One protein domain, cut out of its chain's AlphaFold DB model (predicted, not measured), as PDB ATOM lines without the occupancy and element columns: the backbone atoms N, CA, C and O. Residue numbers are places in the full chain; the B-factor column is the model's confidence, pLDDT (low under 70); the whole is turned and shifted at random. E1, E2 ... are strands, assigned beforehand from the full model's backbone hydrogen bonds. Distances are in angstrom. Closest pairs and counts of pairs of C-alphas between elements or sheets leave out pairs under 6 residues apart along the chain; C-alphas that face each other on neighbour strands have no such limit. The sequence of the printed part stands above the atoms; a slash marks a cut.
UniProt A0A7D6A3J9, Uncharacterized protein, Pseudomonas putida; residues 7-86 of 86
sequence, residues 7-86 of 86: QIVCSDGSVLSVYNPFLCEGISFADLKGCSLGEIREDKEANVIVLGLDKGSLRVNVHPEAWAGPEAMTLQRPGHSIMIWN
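AT A GLANCE: This is residues 7 to 86 of the 86 residues of an uncharacterized protein of Pseudomonas putida (UniProt A0A7D6A3J9). Two small antiparallel sheets of four strands each, E3 E6 E5 E4 and E1 E2 E7 E8, stand partly face to face as a loose sandwich, the strands of one slanting across those of the other. The chain passes from sheet to sheet at residues 19 to 21 and again at residues 62 to 72, and the long link of residues 26 to 36 runs past the opposite end from residues 62 to 72. The printed part has 80 residues, with no named helix and eight strands, E1 to E8 in order along the chain; the class is all strand, though under half of the residues, 37, are in named strands. The whole is compact, with a radius of gyration of the C-alphas of 12.3 A and spans of 33 by 31 by 18 A.

IN THESE COORDINATES: Begin with the more twisted sheet. Find C-alpha 37 at (229.007, 205.454, 199.496); from there E4, the longest strand, runs through residues 37 to 43 over 16.9 A. E5 follows at residues 48 to 53, 15.3 A, and E6 at residues 56 to 61, 16.5 A. E3, residues 22 to 25, is 9.8 A long. In the other sheet, E1 begins at C-alpha 7, (228.738, 193.708, 205.950), and covers residues 7 to 9, 6.5 A. E2 is residues 15 to 18, 10.0 A, and E7 residues 73 to 76, 10.2 A. E8, residues 83 to 85, 7.0 A, ends at C-alpha 85, (214.770, 197.324, 202.509).

HOW THE PARTS SIT: Look first at E4, E5 and E6, a meander, each strand the antiparallel neighbour of the one before. E4 and E5 form a hairpin, with N 50 and O 41 2.8 A apart; E5 and E6 form another, with N 51 and O 58 at 2.8 A. E3 is the antiparallel neighbour of E6, N 23 to O 59 being 2.9 A; with E3 before it, the meander is a Greek key, four strands in a row whose first is the antiparallel neighbour of the fourth. E3 and E4 are the edge strands, and the sheet is only just strongly twisted, its C-alphas up to 4.3 A off the best plane. In the other sheet, the inner strands E2 and E7 are antiparallel at 173 degrees, with N 17 and O 74 2.9 A apart. The hairpin E1 and E2 has N 8 and O 16 at 2.8 A, and the hairpin E7 and E8 has N 75 and O 83 at 2.8 A. Between the sheets, the closest C-alphas of E2 and E6 are those of Val 18 and Val 60, 7.4 A apart. E2 and E3 meet only through their link. E6 and E7 are apart, but only just, the closest C-alphas being 8.1 A apart.

THE WHOLE: The two C-alphas farthest apart are those of Glu 65 and Gly 79, 33.6 A. The links E3 to E4 and E6 to E7 are long, with 11 residues each. The printed part has no cut and ends at Asn 86, the chain's last residue. Its mean pLDDT is 90.3, and no printed residue is under 70.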
ATOM      1  N   GLN A   7     228.834 192.612 204.996       90.94
ATOM      2  CA  GLN A   7     228.738 193.708 205.950       90.94
ATOM      3  C   GLN A   7     229.794 194.766 205.631       90.94
ATOM      4  O   GLN A   7     230.991 194.483 205.604       90.94
ATOM      5  N   ILE A   8     229.344 195.996 205.397       88.94
ATOM      6  CA  ILE A   8     230.194 197.159 205.152       88.94
ATOM      7  C   ILE A   8     230.137 198.045 206.393       88.94
ATOM      8  O   ILE A   8     229.074 198.525 206.783       88.94
ATOM      9  N   VAL A   9     231.296 198.251 207.018       90.38
ATOM     10  CA  VAL A   9     231.451 199.145 208.170       90.38
ATOM     11  C   VAL A   9     232.080 200.447 207.692       90.38
ATOM     12  O   VAL A   9     233.211 200.462 207.202       90.38
ATOM     13  N   CYS A  10     231.339 201.537 207.836       87.25
ATOM     14  CA  CYS A  10     231.768 202.879 207.481       87.25
ATOM     15  C   CYS A  10     232.590 203.511 208.615       87.25
ATOM     16  O   CYS A  10     232.460 203.160 209.790       87.25
ATOM     17  N   SER A  11     233.437 204.483 208.274       88.06
ATOM     18  CA  SER A  11     234.310 205.165 209.241       88.06
ATOM     19  C   SER A  11     233.560 205.993 210.289       88.06
ATOM     20  O   SER A  11     234.113 206.290 211.342       88.06
ATOM     21  N   ASP A  12     232.316 206.375 210.005       88.25
ATOM     22  CA  ASP A  12     231.414 207.076 210.925       88.25
ATOM     23  C   ASP A  12     230.699 206.126 211.909       88.25
ATOM     24  O   ASP A  12     229.884 206.567 212.716       88.25
ATOM     25  N   GLY A  13     230.999 204.823 211.853       89.38
ATOM     26  CA  GLY A  13     230.352 203.788 212.657       89.38
ATOM     27  C   GLY A  13     229.028 203.288 212.077       89.38
ATOM     28  O   GLY A  13     228.384 202.444 212.701       89.38
ATOM     29  N   SER A  14     228.611 203.780 210.908       91.00
ATOM     30  CA  SER A  14     227.466 203.231 210.186       91.00
ATOM     31  C   SER A  14     227.777 201.828 209.665       91.00
ATOM     32  O   SER A  14     228.904 201.523 209.275       91.00
ATOM     33  N   VAL A  15     226.771 200.963 209.659       93.12
ATOM     34  CA  VAL A  15     226.880 199.566 209.243       93.12
ATOM     35  C   VAL A  15     225.791 199.276 208.224       93.12
ATOM     36  O   VAL A  15     224.608 199.438 208.519       93.12
ATOM     37  N   LEU A  16     226.198 198.839 207.038       92.44
ATOM     38  CA  LEU A  16     225.311 198.322 206.007       92.44
ATOM     39  C   LEU A  16     225.463 196.800 205.944       92.44
ATOM     40  O   LEU A  16     226.561 196.303 205.692       92.44
ATOM     41  N   SER A  17     224.367 196.080 206.140       92.56
ATOM     42  CA  SER A  17     224.302 194.623 206.010       92.56
ATOM     43  C   SER A  17     223.485 194.266 204.776       92.56
ATOM     44  O   SER A  17     222.369 194.751 204.625       92.56
ATOM     45  N   VAL A  18     224.033 193.429 203.900       92.25
ATOM     46  CA  VAL A  18     223.399 192.946 202.669       92.25
ATOM     47  C   VAL A  18     223.230 191.437 202.782       92.25
ATOM     48  O   VAL A  18     224.215 190.714 202.942       92.25
ATOM     49  N   TYR A  19     221.981 190.983 202.710       91.38
ATOM     50  CA  TYR A  19     221.605 189.579 202.886       91.38
ATOM     51  C   TYR A  19     221.233 188.910 201.567       91.38
ATOM     52  O   TYR A  19     221.492 187.723 201.378       91.38
ATOM     53  N   ASN A  20     220.645 189.670 200.643       91.75
ATOM     54  CA  ASN A  20     220.329 189.153 199.320       91.75
ATOM     55  C   ASN A  20     221.586 189.032 198.441       91.75
ATOM     56  O   ASN A  20     222.566 189.754 198.652       91.75
ATOM     57  N   PRO A  21     221.546 188.175 197.401       92.00
ATOM     58  CA  PRO A  21     222.601 188.088 196.404       92.00
ATOM     59  C   PRO A  21     222.936 189.454 195.819       92.00
ATOM     60  O   PRO A  21     222.050 190.259 195.520       92.00
ATOM     61  N   PHE A  22     224.221 189.700 195.606       91.62
ATOM     62  CA  PHE A  22     224.694 190.981 195.117       91.62
ATOM     63  C   PHE A  22     225.830 190.823 194.107       91.62
ATOM     64  O   PHE A  22     226.488 189.786 194.027       91.62
ATOM     65  N   LEU A  23     226.058 191.878 193.330       92.31
ATOM     66  CA  LEU A  23     227.110 191.956 192.324       92.31
ATOM     67  C   LEU A  23     227.908 193.248 192.495       92.31
ATOM     68  O   LEU A  23     227.330 194.323 192.648       92.31
ATOM     69  N   CYS A  24     229.231 193.147 192.414       92.06
ATOM     70  CA  CYS A  24     230.104 194.305 192.264       92.06
ATOM     71  C   CYS A  24     230.255 194.645 190.773       92.06
ATOM     72  O   CYS A  24     230.715 193.811 189.993       92.06
ATOM     73  N   GLU A  25     229.910 195.870 190.379       93.25
ATOM     74  CA  GLU A  25     230.124 196.386 189.024       93.25
ATOM     75  C   GLU A  25     231.208 197.464 189.029       93.25
ATOM     76  O   GLU A  25     231.119 198.461 189.747       93.25
ATOM     77  N   GLY A  26     232.245 197.267 188.213       91.69
ATOM     78  CA  GLY A  26     233.361 198.212 188.087       91.69
ATOM     79  C   GLY A  26     234.349 198.215 189.261       91.69
ATOM     80  O   GLY A  26     235.342 198.930 189.193       91.69
ATOM     81  N   ILE A  27     234.121 197.401 190.298       91.38
ATOM     82  CA  ILE A  27     234.996 197.252 191.473       91.38
ATOM     83  C   ILE A  27     235.114 195.790 191.904       91.38
ATOM     84  O   ILE A  27     234.241 194.973 191.612       91.38
ATOM     85  N   SER A  28     236.165 195.467 192.655       88.81
ATOM     86  CA  SER A  28     236.273 194.211 193.399       88.81
ATOM     87  C   SER A  28     235.951 194.401 194.886       88.81
ATOM     88  O   SER A  28     235.927 195.517 195.402       88.81
ATOM     89  N   PHE A  29     235.765 193.298 195.620       84.06
ATOM     90  CA  PHE A  29     235.623 193.344 197.081       84.06
ATOM     91  C   PHE A  29     236.814 193.999 197.785       84.06
ATOM     92  O   PHE A  29     236.634 194.668 198.799       84.06
ATOM     93  N   ALA A  30     238.029 193.815 197.261       85.50
ATOM     94  CA  ALA A  30     239.224 194.423 197.836       85.50
ATOM     95  C   ALA A  30     239.193 195.955 197.705       85.50
ATOM     96  O   ALA A  30     239.674 196.657 198.596       85.50
ATOM     97  N   ASP A  31     238.572 196.462 196.635       86.38
ATOM     98  CA  ASP A  31     238.461 197.893 196.359       86.38
ATOM     99  C   ASP A  31     237.416 198.587 197.235       86.38
ATOM    100  O   ASP A  31     237.526 199.792 197.433       86.38
ATOM    101  N   LEU A  32     236.449 197.849 197.808       85.88
ATOM    102  CA  LEU A  32     235.437 198.405 198.723       85.88
ATOM    103  C   LEU A  32     236.074 199.130 199.914       85.88
ATOM    104  O   LEU A  32     235.498 200.073 200.461       85.88
ATOM    105  N   LYS A  33     237.276 198.710 200.325       87.06
ATOM    106  CA  LYS A  33     237.993 199.359 201.416       87.06
ATOM    107  C   LYS A  33     238.451 200.757 200.993       87.06
ATOM    108  O   LYS A  33     239.304 200.922 200.126       87.06
ATOM    109  N   GLY A  34     237.928 201.765 201.686       85.56
ATOM    110  CA  GLY A  34     238.234 203.169 201.410       85.56
ATOM    111  C   GLY A  34     237.417 203.775 200.267       85.56
ATOM    112  O   GLY A  34     237.707 204.904 199.882       85.56
ATOM    113  N   CYS A  35     236.420 203.059 199.738       89.50
ATOM    114  CA  CYS A  35     235.378 203.666 198.913       89.50
ATOM    115  C   CYS A  35     234.423 204.499 199.770       89.50
ATOM    116  O   CYS A  35     234.229 204.240 200.961       89.50
ATOM    117  N   SER A  36     233.793 205.476 199.130       89.06
ATOM    118  CA  SER A  36     232.734 206.287 199.723       89.06
ATOM    119  C   SER A  36     231.393 205.920 199.101       89.06
ATOM    120  O   SER A  36     231.267 205.898 197.878       89.06
ATOM    121  N   LEU A  37     230.389 205.648 199.937       88.50
ATOM    122  CA  LEU A  37     229.007 205.454 199.496       88.50
ATOM    123  C   LEU A  37     228.369 206.816 199.224       88.50
ATOM    124  O   LEU A  37     228.107 207.576 200.154       88.50
ATOM    125  N   GLY A  38     228.164 207.126 197.945       88.00
ATOM    126  CA  GLY A  38     227.605 208.401 197.499       88.00
ATOM    127  C   GLY A  38     226.088 208.371 197.360       88.00
ATOM    128  O   GLY A  38     225.422 209.343 197.706       88.00
ATOM    129  N   GLU A  39     225.533 207.254 196.881       90.56
ATOM    130  CA  GLU A  39     224.094 207.123 196.660       90.56
ATOM    131  C   GLU A  39     223.567 205.712 196.934       90.56
ATOM    132  O   GLU A  39     224.275 204.715 196.804       90.56
ATOM    133  N   ILE A  40     222.283 205.649 197.279       92.06
ATOM    134  CA  ILE A  40     221.482 204.427 197.294       92.06
ATOM    135  C   ILE A  40     220.246 204.720 196.451       92.06
ATOM    136  O   ILE A  40     219.510 205.663 196.754       92.06
ATOM    137  N   ARG A  41     220.009 203.933 195.400       94.31
ATOM    138  CA  ARG A  41     218.833 204.079 194.533       94.31
ATOM    139  C   ARG A  41     218.207 202.734 194.205       94.31
ATOM    140  O   ARG A  41     218.904 201.740 194.034       94.31
ATOM    141  N   GLU A  42     216.894 202.721 194.059       93.81
ATOM    142  CA  GLU A  42     216.153 201.550 193.594       93.81
ATOM    143  C   GLU A  42     216.020 201.575 192.070       93.81
ATOM    144  O   GLU A  42     215.676 202.601 191.479       93.81
ATOM    145  N   ASP A  43     216.266 200.434 191.438       93.88
ATOM    146  CA  ASP A  43     216.017 200.184 190.022       93.88
ATOM    147  C   ASP A  43     214.940 199.100 189.910       93.88
ATOM    148  O   ASP A  43     215.207 197.897 189.977       93.88
ATOM    149  N   LYS A  44     213.689 199.555 189.805       90.94
ATOM    150  CA  LYS A  44     212.506 198.685 189.813       90.94
ATOM    151  C   LYS A  44     212.387 197.841 188.550       90.94
ATOM    152  O   LYS A  44     211.848 196.744 188.614       90.94
ATOM    153  N   GLU A  45     212.886 198.332 187.418       92.75
ATOM    154  CA  GLU A  45     212.847 197.584 186.159       92.75
ATOM    155  C   GLU A  45     213.822 196.406 186.202       92.75
ATOM    156  O   GLU A  45     213.485 195.301 185.779       92.75
ATOM    157  N   ALA A  46     215.005 196.618 186.782       92.31
ATOM    158  CA  ALA A  46     216.004 195.571 186.955       92.31
ATOM    159  C   ALA A  46     215.815 194.727 188.231       92.31
ATOM    160  O   ALA A  46     216.558 193.768 188.422       92.31
ATOM    161  N   ASN A  47     214.848 195.058 189.097       93.75
ATOM    162  CA  ASN A  47     214.669 194.462 190.428       93.75
ATOM    163  C   ASN A  47     215.967 194.459 191.254       93.75
ATOM    164  O   ASN A  47     216.351 193.436 191.826       93.75
ATOM    165  N   VAL A  48     216.659 195.600 191.318       94.69
ATOM    166  CA  VAL A  48     217.862 195.742 192.151       94.69
ATOM    167  C   VAL A  48     217.864 197.032 192.961       94.69
ATOM    168  O   VAL A  48     217.298 198.048 192.559       94.69
ATOM    169  N   ILE A  49     218.592 197.013 194.072       94.94
ATOM    170  CA  ILE A  49     219.033 198.221 194.767       94.94
ATOM    171  C   ILE A  49     220.488 198.479 194.387       94.94
ATOM    172  O   ILE A  49     221.332 197.591 194.495       94.94
ATOM    173  N   VAL A  50     220.786 199.689 193.929       95.31
ATOM    174  CA  VAL A  50     222.127 200.107 193.520       95.31
ATOM    175  C   VAL A  50     222.737 200.983 194.606       95.31
ATOM    176  O   VAL A  50     222.189 202.029 194.959       95.31
ATOM    177  N   LEU A  51     223.893 200.559 195.106       94.19
ATOM    178  CA  LEU A  51     224.759 201.319 195.997       94.19
ATOM    179  C   LEU A  51     225.866 201.948 195.152       94.19
ATOM    180  O   LEU A  51     226.803 201.261 194.736       94.19
ATOM    181  N   GLY A  52     225.736 203.239 194.859       94.19
ATOM    182  CA  GLY A  52     226.715 203.987 194.081       94.19
ATOM    183  C   GLY A  52     227.919 204.358 194.938       94.19
ATOM    184  O   GLY A  52     227.799 205.094 195.922       94.19
ATOM    185  N   LEU A  53     229.083 203.847 194.553       92.56
ATOM    186  CA  LEU A  53     230.372 204.102 195.182       92.56
ATOM    187  C   LEU A  53     231.204 205.011 194.269       92.56
ATOM    188  O   LEU A  53     231.028 205.034 193.053       92.56
ATOM    189  N   ASP A  54     232.166 205.730 194.835       92.25
ATOM    190  CA  ASP A  54     233.084 206.599 194.084       92.25
ATOM    191  C   ASP A  54     233.896 205.870 192.993       92.25
ATOM    192  O   ASP A  54     234.335 206.498 192.030       92.25
ATOM    193  N   LYS A  55     234.075 204.549 193.118       90.12
ATOM    194  CA  LYS A  55     234.842 203.720 192.170       90.12
ATOM    195  C   LYS A  55     234.002 202.728 191.357       90.12
ATOM    196  O   LYS A  55     234.557 202.051 190.500       90.12
ATOM    197  N   GLY A  56     232.694 202.630 191.601       93.56
ATOM    198  CA  GLY A  56     231.792 201.702 190.909       93.56
ATOM    199  C   GLY A  56     230.488 201.509 191.670       93.56
ATOM    200  O   GLY A  56     229.986 202.451 192.273       93.56
ATOM    201  N   SER A  57     229.905 200.312 191.656       94.38
ATOM    202  CA  SER A  57     228.661 200.083 192.396       94.38
ATOM    203  C   SER A  57     228.497 198.662 192.912       94.38
ATOM    204  O   SER A  57     229.083 197.715 192.386       94.38
ATOM    205  N   LEU A  58     227.673 198.528 193.949       94.06
ATOM    206  CA  LEU A  58     227.104 197.254 194.369       94.06
ATOM    207  C   LEU A  58     225.648 197.193 193.905       94.06
ATOM    208  O   LEU A  58     224.897 198.142 194.122       94.06
ATOM    209  N   ARG A  59     225.226 196.076 193.320       94.94
ATOM    210  CA  ARG A  59     223.827 195.823 192.966       94.94
ATOM    211  C   ARG A  59     223.294 194.688 193.814       94.94
ATOM    212  O   ARG A  59     223.772 193.569 193.681       94.94
ATOM    213  N   VAL A  60     222.319 194.974 194.662       94.19
ATOM    214  CA  VAL A  60     221.636 193.994 195.509       94.19
ATOM    215  C   VAL A  60     220.383 193.527 194.783       94.19
ATOM    216  O   VAL A  60     219.549 194.350 194.414       94.19
ATOM    217  N   ASN A  61     220.252 192.225 194.552       93.25
ATOM    218  CA  ASN A  61     219.093 191.646 193.882       93.25
ATOM    219  C   ASN A  61     217.878 191.648 194.820       93.25
ATOM    220  O   ASN A  61     217.946 191.117 195.926       93.25
ATOM    221  N   VAL A  62     216.763 192.228 194.381       92.56
ATOM    222  CA  VAL A  62     215.491 192.256 195.124       92.56
ATOM    223  C   VAL A  62     214.352 191.575 194.363       92.56
ATOM    224  O   VAL A  62     213.180 191.745 194.694       92.56
ATOM    225  N   HIS A  63     214.677 190.766 193.349       92.19
ATOM    226  CA  HIS A  63     213.695 189.912 192.688       92.19
ATOM    227  C   HIS A  63     213.006 188.991 193.718       92.19
ATOM    228  O   HIS A  63     213.686 188.487 194.613       92.19
ATOM    229  N   PRO A  64     211.696 188.695 193.593       85.69
ATOM    230  CA  PRO A  64     210.959 187.843 194.539       85.69
ATOM    231  C   PRO A  64     211.558 186.450 194.795       85.69
ATOM    232  O   PRO A  64     211.284 185.840 195.822       85.69
ATOM    233  N   GLU A  65     212.396 185.953 193.889       87.25
ATOM    234  CA  GLU A  65     213.090 184.662 194.031       87.25
ATOM    235  C   GLU A  65     214.500 184.777 194.637       87.25
ATOM    236  O   GLU A  65     215.140 183.764 194.899       87.25
ATOM    237  N   ALA A  66     215.007 185.995 194.844       84.25
ATOM    238  CA  ALA A  66     216.351 186.258 195.362       84.25
ATOM    239  C   ALA A  66     216.397 186.430 196.889       84.25
ATOM    240  O   ALA A  66     217.478 186.610 197.448       84.25
ATOM    241  N   TRP A  67     215.244 186.394 197.559       81.62
ATOM    242  CA  TRP A  67     215.140 186.618 198.997       81.62
ATOM    243  C   TRP A  67     215.742 185.454 199.777       81.62
ATOM    244  O   TRP A  67     215.215 184.343 199.763       81.62
ATOM    245  N   ALA A  68     216.842 185.731 200.476       78.00
ATOM    246  CA  ALA A  68     217.439 184.792 201.426       78.00
ATOM    247  C   ALA A  68     216.792 184.897 202.821       78.00
ATOM    248  O   ALA A  68     216.802 183.947 203.595       78.00
ATOM    249  N   GLY A  69     216.165 186.035 203.129       80.56
ATOM    250  CA  GLY A  69     215.544 186.303 204.421       80.56
ATOM    251  C   GLY A  69     214.404 187.320 204.328       80.56
ATOM    252  O   GLY A  69     213.936 187.624 203.233       80.56
ATOM    253  N   PRO A  70     213.936 187.855 205.470       81.44
ATOM    254  CA  PRO A  70     212.854 188.843 205.503       81.44
ATOM    255  C   PRO A  70     213.264 190.222 204.959       81.44
ATOM    256  O   PRO A  70     212.407 191.075 204.744       81.44
ATOM    257  N   GLU A  71     214.564 190.459 204.793       87.38
ATOM    258  CA  GLU A  71     215.165 191.760 204.511       87.38
ATOM    259  C   GLU A  71     216.238 191.577 203.434       87.38
ATOM    260  O   GLU A  71     217.033 190.641 203.508       87.38
ATOM    261  N   ALA A  72     216.298 192.478 202.451       87.56
ATOM    262  CA  ALA A  72     217.326 192.450 201.415       87.56
ATOM    263  C   ALA A  72     218.625 193.061 201.939       87.56
ATOM    264  O   ALA A  72     219.718 192.537 201.706       87.56
ATOM    265  N   MET A  73     218.492 194.183 202.652       92.00
ATOM    266  CA  MET A  73     219.592 194.877 203.309       92.00
ATOM    267  C   MET A  73     219.096 195.804 204.426       92.00
ATOM    268  O   MET A  73     217.946 196.254 204.421       92.00
ATOM    269  N   THR A  74     219.986 196.144 205.358       93.44
ATOM    270  CA  THR A  74     219.741 197.117 206.429       93.44
ATOM    271  C   THR A  74     220.893 198.102 206.562       93.44
ATOM    272  O   THR A  74     222.056 197.739 206.413       93.44
ATOM    273  N   LEU A  75     220.580 199.363 206.869       92.81
ATOM    274  CA  LEU A  75     221.558 200.407 207.167       92.81
ATOM    275  C   LEU A  75     221.312 200.955 208.572       92.81
ATOM    276  O   LEU A  75     220.335 201.662 208.834       92.81
ATOM    277  N   GLN A  76     222.239 200.648 209.470       93.81
ATOM    278  CA  GLN A  76     222.287 201.171 210.824       93.81
ATOM    279  C   GLN A  76     223.253 202.354 210.874       93.81
ATOM    280  O   GLN A  76     224.419 202.227 210.516       93.81
ATOM    281  N   ARG A  77     222.784 203.508 211.354       92.00
ATOM    282  CA  ARG A  77     223.621 204.693 211.583       92.00
ATOM    283  C   ARG A  77     223.594 205.049 213.071       92.00
ATOM    284  O   ARG A  77     222.499 205.074 213.641       92.00
ATOM    285  N   PRO A  78     224.740 205.316 213.725       88.81
ATOM    286  CA  PRO A  78     224.761 205.667 215.141       88.81
ATOM    287  C   PRO A  78     223.837 206.852 215.451       88.81
ATOM    288  O   PRO A  78     223.943 207.904 214.832       88.81
ATOM    289  N   GLY A  79     222.914 206.679 216.400       91.00
ATOM    290  CA  GLY A  79     221.965 207.728 216.798       91.00
ATOM    291  C   GLY A  79     220.757 207.926 215.871       91.00
ATOM    292  O   GLY A  79     219.956 208.824 216.122       91.00
ATOM    293  N   HIS A  80     220.582 207.092 214.841       90.06
ATOM    294  CA  HIS A  80     219.437 207.142 213.928       90.06
ATOM    295  C   HIS A  80     218.662 205.819 213.909       90.06
ATOM    296  O   HIS A  80     219.185 204.764 214.266       90.06
ATOM    297  N   SER A  81     217.410 205.874 213.442       91.12
ATOM    298  CA  SER A  81     216.620 204.673 213.159       91.12
ATOM    299  C   SER A  81     217.284 203.812 212.085       91.12
ATOM    300  O   SER A  81     217.869 204.331 211.129       91.12
ATOM    301  N   ILE A  82     217.153 202.494 212.237       90.31
ATOM    302  CA  ILE A  82     217.603 201.518 211.242       90.31
ATOM    303  C   ILE A  82     216.746 201.685 209.983       90.31
ATOM    304  O   ILE A  82     215.519 201.744 210.067       90.31
ATOM    305  N   MET A  83     217.398 201.775 208.826       90.62
ATOM    306  CA  MET A  83     216.733 201.736 207.524       90.62
ATOM    307  C   MET A  83     216.746 200.299 207.012       90.62
ATOM    308  O   MET A  83     217.778 199.635 207.090       90.62
ATOM    309  N   ILE A  84     215.604 199.821 206.526       89.81
ATOM    310  CA  ILE A  84     215.385 198.430 206.114       89.81
ATOM    311  C   ILE A  84     214.809 198.447 204.702       89.81
ATOM    312  O   ILE A  84     213.905 199.238 204.430       89.81
ATOM    313  N   TRP A  85     215.322 197.573 203.838       89.06
ATOM    314  CA  TRP A  85     214.770 197.324 202.509       89.06
ATOM    315  C   TRP A  85     214.230 195.899 202.428       89.06
ATOM    316  O   TRP A  85     214.939 194.942 202.755       89.06
ATOM    317  N   ASN A  86     212.973 195.794 202.004       83.94
ATOM    318  CA  ASN A  86     212.146 194.592 201.944       83.94
ATOM    319  C   ASN A  86     211.325 194.519 200.646       83.94
ATOM    320  O   ASN A  86     211.386 195.479 199.845       83.94
TER     321      ASN A  86